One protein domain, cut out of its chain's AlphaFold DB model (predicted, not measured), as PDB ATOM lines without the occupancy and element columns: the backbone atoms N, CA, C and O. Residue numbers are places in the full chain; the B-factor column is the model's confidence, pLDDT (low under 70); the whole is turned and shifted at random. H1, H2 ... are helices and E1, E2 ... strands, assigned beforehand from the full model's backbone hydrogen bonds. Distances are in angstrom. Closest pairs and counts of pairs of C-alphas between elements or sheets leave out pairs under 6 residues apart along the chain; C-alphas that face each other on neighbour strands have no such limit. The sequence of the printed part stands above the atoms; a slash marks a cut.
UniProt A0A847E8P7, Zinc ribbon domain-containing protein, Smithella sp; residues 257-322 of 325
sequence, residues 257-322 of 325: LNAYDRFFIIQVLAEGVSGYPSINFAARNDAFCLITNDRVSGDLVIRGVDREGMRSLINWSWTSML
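This is residues 257 to 322 of the 325 residues of the protein "Zinc ribbon domain-containing protein" of Smithella sp (UniProt A0A847E8P7). What is the main picture? A twisted sheet of four strands in hairpins has one helix, H1, over one face, along the strands: two layers. The hairpin E1 and E2 makes the long axis, and residues 294 to 299 stick out. What is it made of? The printed part has 66 residues, with E1, E2, E3, E4 and then H1 in chain order, class mixed. The sheet, in the order E1 - E2 - E3 - E4, is a meander, each strand the antiparallel neighbour of the one before. It is only just compact, close to loose, with a radius of gyration of the C-alphas of 12.8 A, and spans 40 by 26 by 18 A.

How do the strands pair? E1, residues 262 to 270, and E2, residues 278 to 284, form a hairpin at 167 degrees, with N 264 and O 281 2.8 A apart, within hydrogen-bond range. E2 and E3, residues 287 to 293, form one at 153 degrees, with N 289 and O 282 at 2.9 A. E3 and E4, residues 300 to 304, form one at 151 degrees, with N 290 and O 303 at 2.7 A. Where is the helix? H1, residues 307 to 320, is on the sheet at a height of 9.6 A, over E2 and only just over E3, with 3 C-alphas, and at 13 degrees to E2 on the local plane. Its closest C-alphas to E1 are those of Trp 318 and Val 268, 6.9 A. Every O i to N i+4 pair in H1 is within hydrogen-bond range.

Where does E1 begin? C-alpha 262 is at (-38.821, 20.026, 61.249); E1 is 26.6 A long, E2 20.0 A, E3 19.4 A and E4 13.4 A. Where does H1 end? H1, 19.3 A long, ends with C-alpha 320 at (-45.061, 26.926, 37.383).

How large is it? The two C-alphas farthest apart are those of Gly 272 and Asn 285, 40.2 A. Are there cuts, long links or low confidence? The printed part has no cut and no long link. The model's confidence is low, with pLDDT under 70, in 20 residues of the printed part, among them residues 293 to 300, and the mean pLDDT of the printed part is 76.0.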
ATOM      1  N   LEU A 257     -30.565  14.223  57.456       67.75
ATOM      2  CA  LEU A 257     -31.300  13.189  56.719       67.75
ATOM      3  C   LEU A 257     -32.015  12.176  57.619       67.75
ATOM      4  O   LEU A 257     -33.084  11.693  57.254       67.75
ATOM      5  N   ASN A 258     -31.430  11.837  58.770       64.56
ATOM      6  CA  ASN A 258     -31.952  10.778  59.641       64.56
ATOM      7  C   ASN A 258     -32.727  11.299  60.858       64.56
ATOM      8  O   ASN A 258     -33.437  10.531  61.500       64.56
ATOM      9  N   ALA A 259     -32.563  12.571  61.216       66.38
ATOM     10  CA  ALA A 259     -33.183  13.167  62.391       66.38
ATOM     11  C   ALA A 259     -33.333  14.681  62.183       66.38
ATOM     12  O   ALA A 259     -32.474  15.466  62.563       66.38
ATOM     13  N   TYR A 260     -34.419  15.104  61.552       73.94
ATOM     14  CA  TYR A 260     -34.763  16.519  61.411       73.94
ATOM     15  C   TYR A 260     -35.559  17.009  62.625       73.94
ATOM     16  O   TYR A 260     -36.316  16.245  63.225       73.94
ATOM     17  N   ASP A 261     -35.434  18.298  62.950       81.81
ATOM     18  CA  ASP A 261     -36.313  18.927  63.943       81.81
ATOM     19  C   ASP A 261     -37.675  19.226  63.307       81.81
ATOM     20  O   ASP A 261     -38.728  19.038  63.920       81.81
ATOM     21  N   ARG A 262     -37.641  19.680  62.046       85.50
ATOM     22  CA  ARG A 262     -38.821  20.026  61.249       85.50
ATOM     23  C   ARG A 262     -38.640  19.558  59.809       85.50
ATOM     24  O   ARG A 262     -37.588  19.775  59.204       85.50
ATOM     25  N   PHE A 263     -39.684  18.964  59.249       87.38
ATOM     26  CA  PHE A 263     -39.766  18.568  57.848       87.38
ATOM     27  C   PHE A 263     -40.996  19.191  57.207       87.38
ATOM     28  O   PHE A 263     -42.082  19.154  57.780       87.38
ATOM     29  N   PHE A 264     -40.831  19.758  56.018       89.56
ATOM     30  CA  PHE A 264     -41.903  20.429  55.301       89.56
ATOM     31  C   PHE A 264     -42.144  19.777  53.952       89.56
ATOM     32  O   PHE A 264     -41.199  19.476  53.227       89.56
ATOM     33  N   ILE A 265     -43.411  19.637  53.581       88.19
ATOM     34  CA  ILE A 265     -43.815  19.201  52.246       88.19
ATOM     35  C   ILE A 265     -44.718  20.266  51.651       88.19
ATOM     36  O   ILE A 265     -45.761  20.591  52.216       88.19
ATOM     37  N   ILE A 266     -44.327  20.788  50.494       89.06
ATOM     38  CA  ILE A 266     -45.190  21.614  49.659       89.06
ATOM     39  C   ILE A 266     -45.691  20.774  48.496       89.06
ATOM     40  O   ILE A 266     -44.895  20.180  47.769       89.06
ATOM     41  N   GLN A 267     -47.002  20.774  48.289       87.62
ATOM     42  CA  GLN A 267     -47.635  20.101  47.165       87.62
ATOM     43  C   GLN A 267     -48.680  21.015  46.534       87.62
ATOM     44  O   GLN A 267     -49.472  21.646  47.229       87.62
ATOM     45  N   VAL A 268     -48.694  21.088  45.207       86.19
ATOM     46  CA  VAL A 268     -49.686  21.866  44.459       86.19
ATOM     47  C   VAL A 268     -50.443  20.916  43.557       86.19
ATOM     48  O   VAL A 268     -49.841  20.205  42.755       86.19
ATOM     49  N   LEU A 269     -51.759  20.901  43.720       85.69
ATOM     50  CA  LEU A 269     -52.664  20.019  43.008       85.69
ATOM     51  C   LEU A 269     -53.678  20.844  42.210       85.69
ATOM     52  O   LEU A 269     -54.166  21.875  42.683       85.69
ATOM     53  N   ALA A 270     -54.011  20.380  41.010       85.50
ATOM     54  CA  ALA A 270     -54.980  21.013  40.125       85.50
ATOM     55  C   ALA A 270     -55.837  19.960  39.419       85.50
ATOM     56  O   ALA A 270     -55.366  18.862  39.117       85.50
ATOM     57  N   GLU A 271     -57.096  20.302  39.160       83.19
ATOM     58  CA  GLU A 271     -58.027  19.419  38.461       83.19
ATOM     59  C   GLU A 271     -57.521  19.100  37.044       83.19
ATOM     60  O   GLU A 271     -57.075  19.985  36.315       83.19
ATOM     61  N   GLY A 272     -57.563  17.820  36.661       76.81
ATOM     62  CA  GLY A 272     -57.135  17.360  35.335       76.81
ATOM     63  C   GLY A 272     -55.619  17.267  35.113       76.81
ATOM     64  O   GLY A 272     -55.210  16.877  34.023       76.81
ATOM     65  N   VAL A 273     -54.786  17.572  36.115       71.56
ATOM     66  CA  VAL A 273     -53.321  17.446  36.017       71.56
ATOM     67  C   VAL A 273     -52.859  16.129  36.642       71.56
ATOM     68  O   VAL A 273     -53.134  15.850  37.809       71.56
ATOM     69  N   SER A 274     -52.144  15.311  35.866       60.72
ATOM     70  CA  SER A 274     -51.558  14.054  36.339       60.72
ATOM     71  C   SER A 274     -50.137  14.257  36.862       60.72
ATOM     72  O   SER A 274     -49.300  14.844  36.178       60.72
ATOM     73  N   GLY A 275     -49.840  13.682  38.026       59.38
ATOM     74  CA  GLY A 275     -48.537  13.802  38.673       59.38
ATOM     75  C   GLY A 275     -48.512  14.984  39.634       59.38
ATOM     76  O   GLY A 275     -48.867  16.105  39.287       59.38
ATOM     77  N   TYR A 276     -48.099  14.716  40.868       66.25
ATOM     78  CA  TYR A 276     -48.157  15.686  41.954       66.25
ATOM     79  C   TYR A 276     -46.741  15.947  42.454       66.25
ATOM     80  O   TYR A 276     -46.274  15.238  43.348       66.25
ATOM     81  N   PRO A 277     -46.007  16.902  41.852       65.94
ATOM     82  CA  PRO A 277     -44.671  17.203  42.323       65.94
ATOM     83  C   PRO A 277     -44.768  17.687  43.770       65.94
ATOM     84  O   PRO A 277     -45.620  18.511  44.101       65.94
ATOM     85  N   SER A 278     -43.904  17.168  44.629       78.62
ATOM     86  CA  SER A 278     -43.711  17.711  45.962       78.62
ATOM     87  C   SER A 278     -42.346  18.371  46.052       78.62
ATOM     88  O   SER A 278     -41.381  17.965  45.397       78.62
ATOM     89  N   ILE A 279     -42.286  19.423  46.851       83.00
ATOM     90  CA  ILE A 279     -41.051  20.083  47.239       83.00
ATOM     91  C   ILE A 279     -40.880  19.800  48.721       83.00
ATOM     92  O   ILE A 279     -41.733  20.182  49.521       83.00
ATOM     93  N   ASN A 280     -39.803  19.108  49.074       86.38
ATOM     94  CA  ASN A 280     -39.563  18.685  50.445       86.38
ATOM     95  C   ASN A 280     -38.447  19.535  51.044       86.38
ATOM     96  O   ASN A 280     -37.423  19.736  50.392       86.38
ATOM     97  N   PHE A 281     -38.616  20.003  52.273       87.75
ATOM     98  CA  PHE A 281     -37.577  20.717  53.005       87.75
ATOM     99  C   PHE A 281     -37.309  20.051  54.347       87.75
ATOM    100  O   PHE A 281     -38.233  19.558  54.987       87.75
ATOM    101  N   ALA A 282     -36.061  20.082  54.796       85.94
ATOM    102  CA  ALA A 282     -35.677  19.638  56.130       85.94
ATOM    103  C   ALA A 282     -34.871  20.732  56.834       85.94
ATOM    104  O   ALA A 282     -34.022  21.378  56.211       85.94
ATOM    105  N   ALA A 283     -35.149  20.919  58.125       81.69
ATOM    106  CA  ALA A 283     -34.498  21.902  58.978       81.69
ATOM    107  C   ALA A 283     -33.928  21.248  60.247       81.69
ATOM    108  O   ALA A 283     -34.618  20.457  60.902       81.69
ATOM    109  N   ARG A 284     -32.687  21.602  60.603       77.00
ATOM    110  CA  ARG A 284     -32.031  21.212  61.861       77.00
ATOM    111  C   ARG A 284     -30.885  22.165  62.204       77.00
ATOM    112  O   ARG A 284     -30.075  22.410  61.324       77.00
ATOM    113  N   ASN A 285     -30.776  22.617  63.462       65.62
ATOM    114  CA  ASN A 285     -29.605  23.343  64.006       65.62
ATOM    115  C   ASN A 285     -28.940  24.323  63.011       65.62
ATOM    116  O   ASN A 285     -27.761  24.192  62.706       65.62
ATOM    117  N   ASP A 286     -29.707  25.277  62.483       64.38
ATOM    118  CA  ASP A 286     -29.271  26.310  61.522       64.38
ATOM    119  C   ASP A 286     -29.102  25.868  60.054       64.38
ATOM    120  O   ASP A 286     -28.963  26.724  59.177       64.38
ATOM    121  N   ALA A 287     -29.213  24.573  59.748       72.12
ATOM    122  CA  ALA A 287     -29.253  24.047  58.388       72.12
ATOM    123  C   ALA A 287     -30.695  23.930  57.871       72.12
ATOM    124  O   ALA A 287     -31.543  23.270  58.473       72.12
ATOM    125  N   PHE A 288     -30.964  24.534  56.710       81.06
ATOM    126  CA  PHE A 288     -32.226  24.410  55.983       81.06
ATOM    127  C   PHE A 288     -31.947  23.958  54.555       81.06
ATOM    128  O   PHE A 288     -31.192  24.608  53.824       81.06
ATOM    129  N   CYS A 289     -32.542  22.840  54.146       81.38
ATOM    130  CA  CYS A 289     -32.285  22.270  52.833       81.38
ATOM    131  C   CYS A 289     -33.561  21.884  52.092       81.38
ATOM    132  O   CYS A 289     -34.559  21.481  52.682       81.38
ATOM    133  N   LEU A 290     -33.487  21.996  50.774       84.00
ATOM    134  CA  LEU A 290     -34.409  21.450  49.800       84.00
ATOM    135  C   LEU A 290     -33.958  20.041  49.417       84.00
ATOM    136  O   LEU A 290     -32.805  19.835  49.038       84.00
ATOM    137  N   ILE A 291     -34.899  19.108  49.433       81.31
ATOM    138  CA  ILE A 291     -34.731  17.715  49.039       81.31
ATOM    139  C   ILE A 291     -35.606  17.469  47.807       81.31
ATOM    140  O   ILE A 291     -36.837  17.520  47.863       81.31
ATOM    141  N   THR A 292     -34.958  17.210  46.676       73.88
ATOM    142  CA  THR A 292     -35.610  16.968  45.379       73.88
ATOM    143  C   THR A 292     -35.199  15.627  44.806       73.88
ATOM    144  O   THR A 292     -34.127  15.131  45.128       73.88
ATOM    145  N   ASN A 293     -36.034  15.068  43.930       67.56
ATOM    146  CA  ASN A 293     -35.648  13.947  43.081       67.56
ATOM    147  C   ASN A 293     -35.419  14.445  41.653       67.56
ATOM    148  O   ASN A 293     -36.296  15.101  41.081       67.56
ATOM    149  N   ASP A 294     -34.268  14.118  41.071       61.62
ATOM    150  CA  ASP A 294     -34.039  14.287  39.642       61.62
ATOM    151  C   ASP A 294     -34.966  13.342  38.873       61.62
ATOM    152  O   ASP A 294     -35.012  12.138  39.130       61.62
ATOM    153  N   ARG A 295     -35.751  13.892  37.944       57.72
ATOM    154  CA  ARG A 295     -36.765  13.117  37.214       57.72
ATOM    155  C   ARG A 295     -36.171  12.178  36.165       57.72
ATOM    156  O   ARG A 295     -36.880  11.285  35.716       57.72
ATOM    157  N   VAL A 296     -34.925  12.398  35.749       58.81
ATOM    158  CA  VAL A 296     -34.261  11.629  34.692       58.81
ATOM    159  C   VAL A 296     -33.478  10.471  35.297       58.81
ATOM    160  O   VAL A 296     -33.612   9.342  34.832       58.81
ATOM    161  N   SER A 297     -32.698  10.722  36.347       59.41
ATOM    162  CA  SER A 297     -31.876   9.695  36.996       59.41
ATOM    163  C   SER A 297     -32.535   9.049  38.223       59.41
ATOM    164  O   SER A 297     -32.130   7.966  38.652       59.41
ATOM    165  N   GLY A 298     -33.585   9.665  38.778       60.75
ATOM    166  CA  GLY A 298     -34.212   9.221  40.026       60.75
ATOM    167  C   GLY A 298     -33.340   9.520  41.247       60.75
ATOM    168  O   GLY A 298     -33.334   8.748  42.214       60.75
ATOM    169  N   ASP A 299     -32.536  10.581  41.175       61.88
ATOM    170  CA  ASP A 299     -31.522  10.884  42.177       61.88
ATOM    171  C   ASP A 299     -31.980  11.865  43.236       61.88
ATOM    172  O   ASP A 299     -32.574  12.889  42.919       61.88
ATOM    173  N   LEU A 300     -31.652  11.575  44.498       65.69
ATOM    174  CA  LEU A 300     -31.916  12.486  45.601       65.69
ATOM    175  C   LEU A 300     -30.893  13.625  45.570       65.69
ATOM    176  O   LEU A 300     -29.694  13.400  45.728       65.69
ATOM    177  N   VAL A 301     -31.381  14.844  45.378       70.38
ATOM    178  CA  VAL A 301     -30.596  16.073  45.315       70.38
ATOM    179  C   VAL A 301     -30.949  16.943  46.512       70.38
ATOM    180  O   VAL A 301     -32.087  17.404  46.638       70.38
ATOM    181  N   ILE A 302     -29.950  17.199  47.357       77.12
ATOM    182  CA  ILE A 302     -30.082  18.014  48.570       77.12
ATOM    183  C   ILE A 302     -29.352  19.335  48.352       77.12
ATOM    184  O   ILE A 302     -28.187  19.347  47.950       77.12
ATOM    185  N   ARG A 303     -30.042  20.452  48.578       77.00
ATOM    186  CA  ARG A 303     -29.516  21.807  48.375       77.00
ATOM    187  C   ARG A 303     -29.801  22.644  49.607       77.00
ATOM    188  O   ARG A 303     -30.944  22.696  50.034       77.00
ATOM    189  N   GLY A 304     -28.804  23.320  50.151       78.75
ATOM    190  CA  GLY A 304     -29.018  24.418  51.084       78.75
ATOM    191  C   GLY A 304     -29.824  25.509  50.390       78.75
ATOM    192  O   GLY A 304     -29.656  25.751  49.191       78.75
ATOM    193  N   VAL A 305     -30.752  26.109  51.125       79.38
ATOM    194  CA  VAL A 305     -31.629  27.152  50.596       79.38
ATOM    195  C   VAL A 305     -31.587  28.340  51.541       79.38
ATOM    196  O   VAL A 305     -31.797  28.191  52.742       79.38
ATOM    197  N   ASP A 306     -31.300  29.513  50.987       82.75
ATOM    198  CA  ASP A 306     -31.400  30.794  51.675       82.75
ATOM    199  C   ASP A 306     -32.830  31.363  51.570       82.75
ATOM    200  O   ASP A 306     -33.739  30.772  50.977       82.75
ATOM    201  N   ARG A 307     -33.069  32.534  52.167       84.75
ATOM    202  CA  ARG A 307     -34.409  33.143  52.185       84.75
ATOM    203  C   ARG A 307     -34.907  33.515  50.786       84.75
ATOM    204  O   ARG A 307     -36.084  33.323  50.481       84.75
ATOM    205  N   GLU A 308     -34.032  34.034  49.928       84.62
ATOM    206  CA  GLU A 308     -34.400  34.448  48.571       84.62
ATOM    207  C   GLU A 308     -34.720  33.245  47.676       84.62
ATOM    208  O   GLU A 308     -35.753  33.225  46.993       84.62
ATOM    209  N   GLY A 309     -33.884  32.209  47.728       83.31
ATOM    210  CA  GLY A 309     -34.091  30.937  47.054       83.31
ATOM    211  C   GLY A 309     -35.381  30.268  47.511       83.31
ATOM    212  O   GLY A 309     -36.165  29.816  46.674       83.31
ATOM    213  N   MET A 310     -35.678  30.285  48.813       86.62
ATOM    214  CA  MET A 310     -36.936  29.761  49.345       86.62
ATOM    215  C   MET A 310     -38.150  30.505  48.780       86.62
ATOM    216  O   MET A 310     -39.064  29.873  48.247       86.62
ATOM    217  N   ARG A 311     -38.163  31.844  48.844       87.06
ATOM    218  CA  ARG A 311     -39.253  32.656  48.274       87.06
ATOM    219  C   ARG A 311     -39.443  32.373  46.795       87.06
ATOM    220  O   ARG A 311     -40.575  32.234  46.333       87.06
ATOM    221  N   SER A 312     -38.340  32.279  46.060       85.94
ATOM    222  CA  SER A 312     -38.349  31.976  44.632       85.94
ATOM    223  C   SER A 312     -38.955  30.602  44.362       85.94
ATOM    224  O   SER A 312     -39.810  30.493  43.490       85.94
ATOM    225  N   LEU A 313     -38.604  29.580  45.148       85.31
ATOM    226  CA  LEU A 313     -39.142  28.222  45.023       85.31
ATOM    227  C   LEU A 313     -40.633  28.131  45.356       85.31
ATOM    228  O   LEU A 313     -41.361  27.447  44.644       85.31
ATOM    229  N   ILE A 314     -41.104  28.820  46.398       85.81
ATOM    230  CA  ILE A 314     -42.528  28.823  46.778       85.81
ATOM    231  C   ILE A 314     -43.359  29.592  45.740       85.81
ATOM    232  O   ILE A 314     -44.437  29.158  45.331       85.81
ATOM    233  N   ASN A 315     -42.861  30.737  45.274       83.94
ATOM    234  CA  ASN A 315     -43.528  31.478  44.207       83.94
ATOM    235  C   ASN A 315     -43.529  30.676  42.905       83.94
ATOM    236  O   ASN A 315     -44.545  30.631  42.210       83.94
ATOM    237  N   TRP A 316     -42.414  30.016  42.588       83.25
ATOM    238  CA  TRP A 316     -42.317  29.097  41.464       83.25
ATOM    239  C   TRP A 316     -43.339  27.973  41.621       83.25
ATOM    240  O   TRP A 316     -44.177  27.839  40.747       83.25
ATOM    241  N   SER A 317     -43.396  27.253  42.743       79.69
ATOM    242  CA  SER A 317     -44.331  26.133  42.923       79.69
ATOM    243  C   SER A 317     -45.789  26.539  42.709       79.69
ATOM    244  O   SER A 317     -46.533  25.840  42.027       79.69
ATOM    245  N   TRP A 318     -46.184  27.724  43.178       80.81
ATOM    246  CA  TRP A 318     -47.514  28.264  42.905       80.81
ATOM    247  C   TRP A 318     -47.747  28.650  41.433       80.81
ATOM    248  O   TRP A 318     -48.873  28.535  40.950       80.81
ATOM    249  N   THR A 319     -46.725  29.144  40.726       76.50
ATOM    250  CA  THR A 319     -46.851  29.708  39.367       76.50
ATOM    251  C   THR A 319     -46.551  28.726  38.235       76.50
ATOM    252  O   THR A 319     -47.143  28.847  37.168       76.50
ATOM    253  N   SER A 320     -45.650  27.766  38.433       61.97
ATOM    254  CA  SER A 320     -45.061  26.926  37.383       61.97
ATOM    255  C   SER A 320     -45.496  25.465  37.447       61.97
ATOM    256  O   SER A 320     -45.564  24.828  36.398       61.97
ATOM    257  N   MET A 321     -45.915  24.950  38.612       54.16
ATOM    258  CA  MET A 321     -46.648  23.672  38.679       54.16
ATOM    259  C   MET A 321     -48.029  23.768  37.996       54.16
ATOM    260  O   MET A 321     -48.735  22.774  37.888       54.16
ATOM    261  N   LEU A 322     -48.383  24.956  37.489       45.06
ATOM    262  CA  LEU A 322     -49.516  25.239  36.603       45.06
ATOM    263  C   LEU A 322     -49.213  25.024  35.112       45.06
ATOM    264  O   LEU A 322     -50.146  24.892  34.328       45.06
TER     265      LEU A 322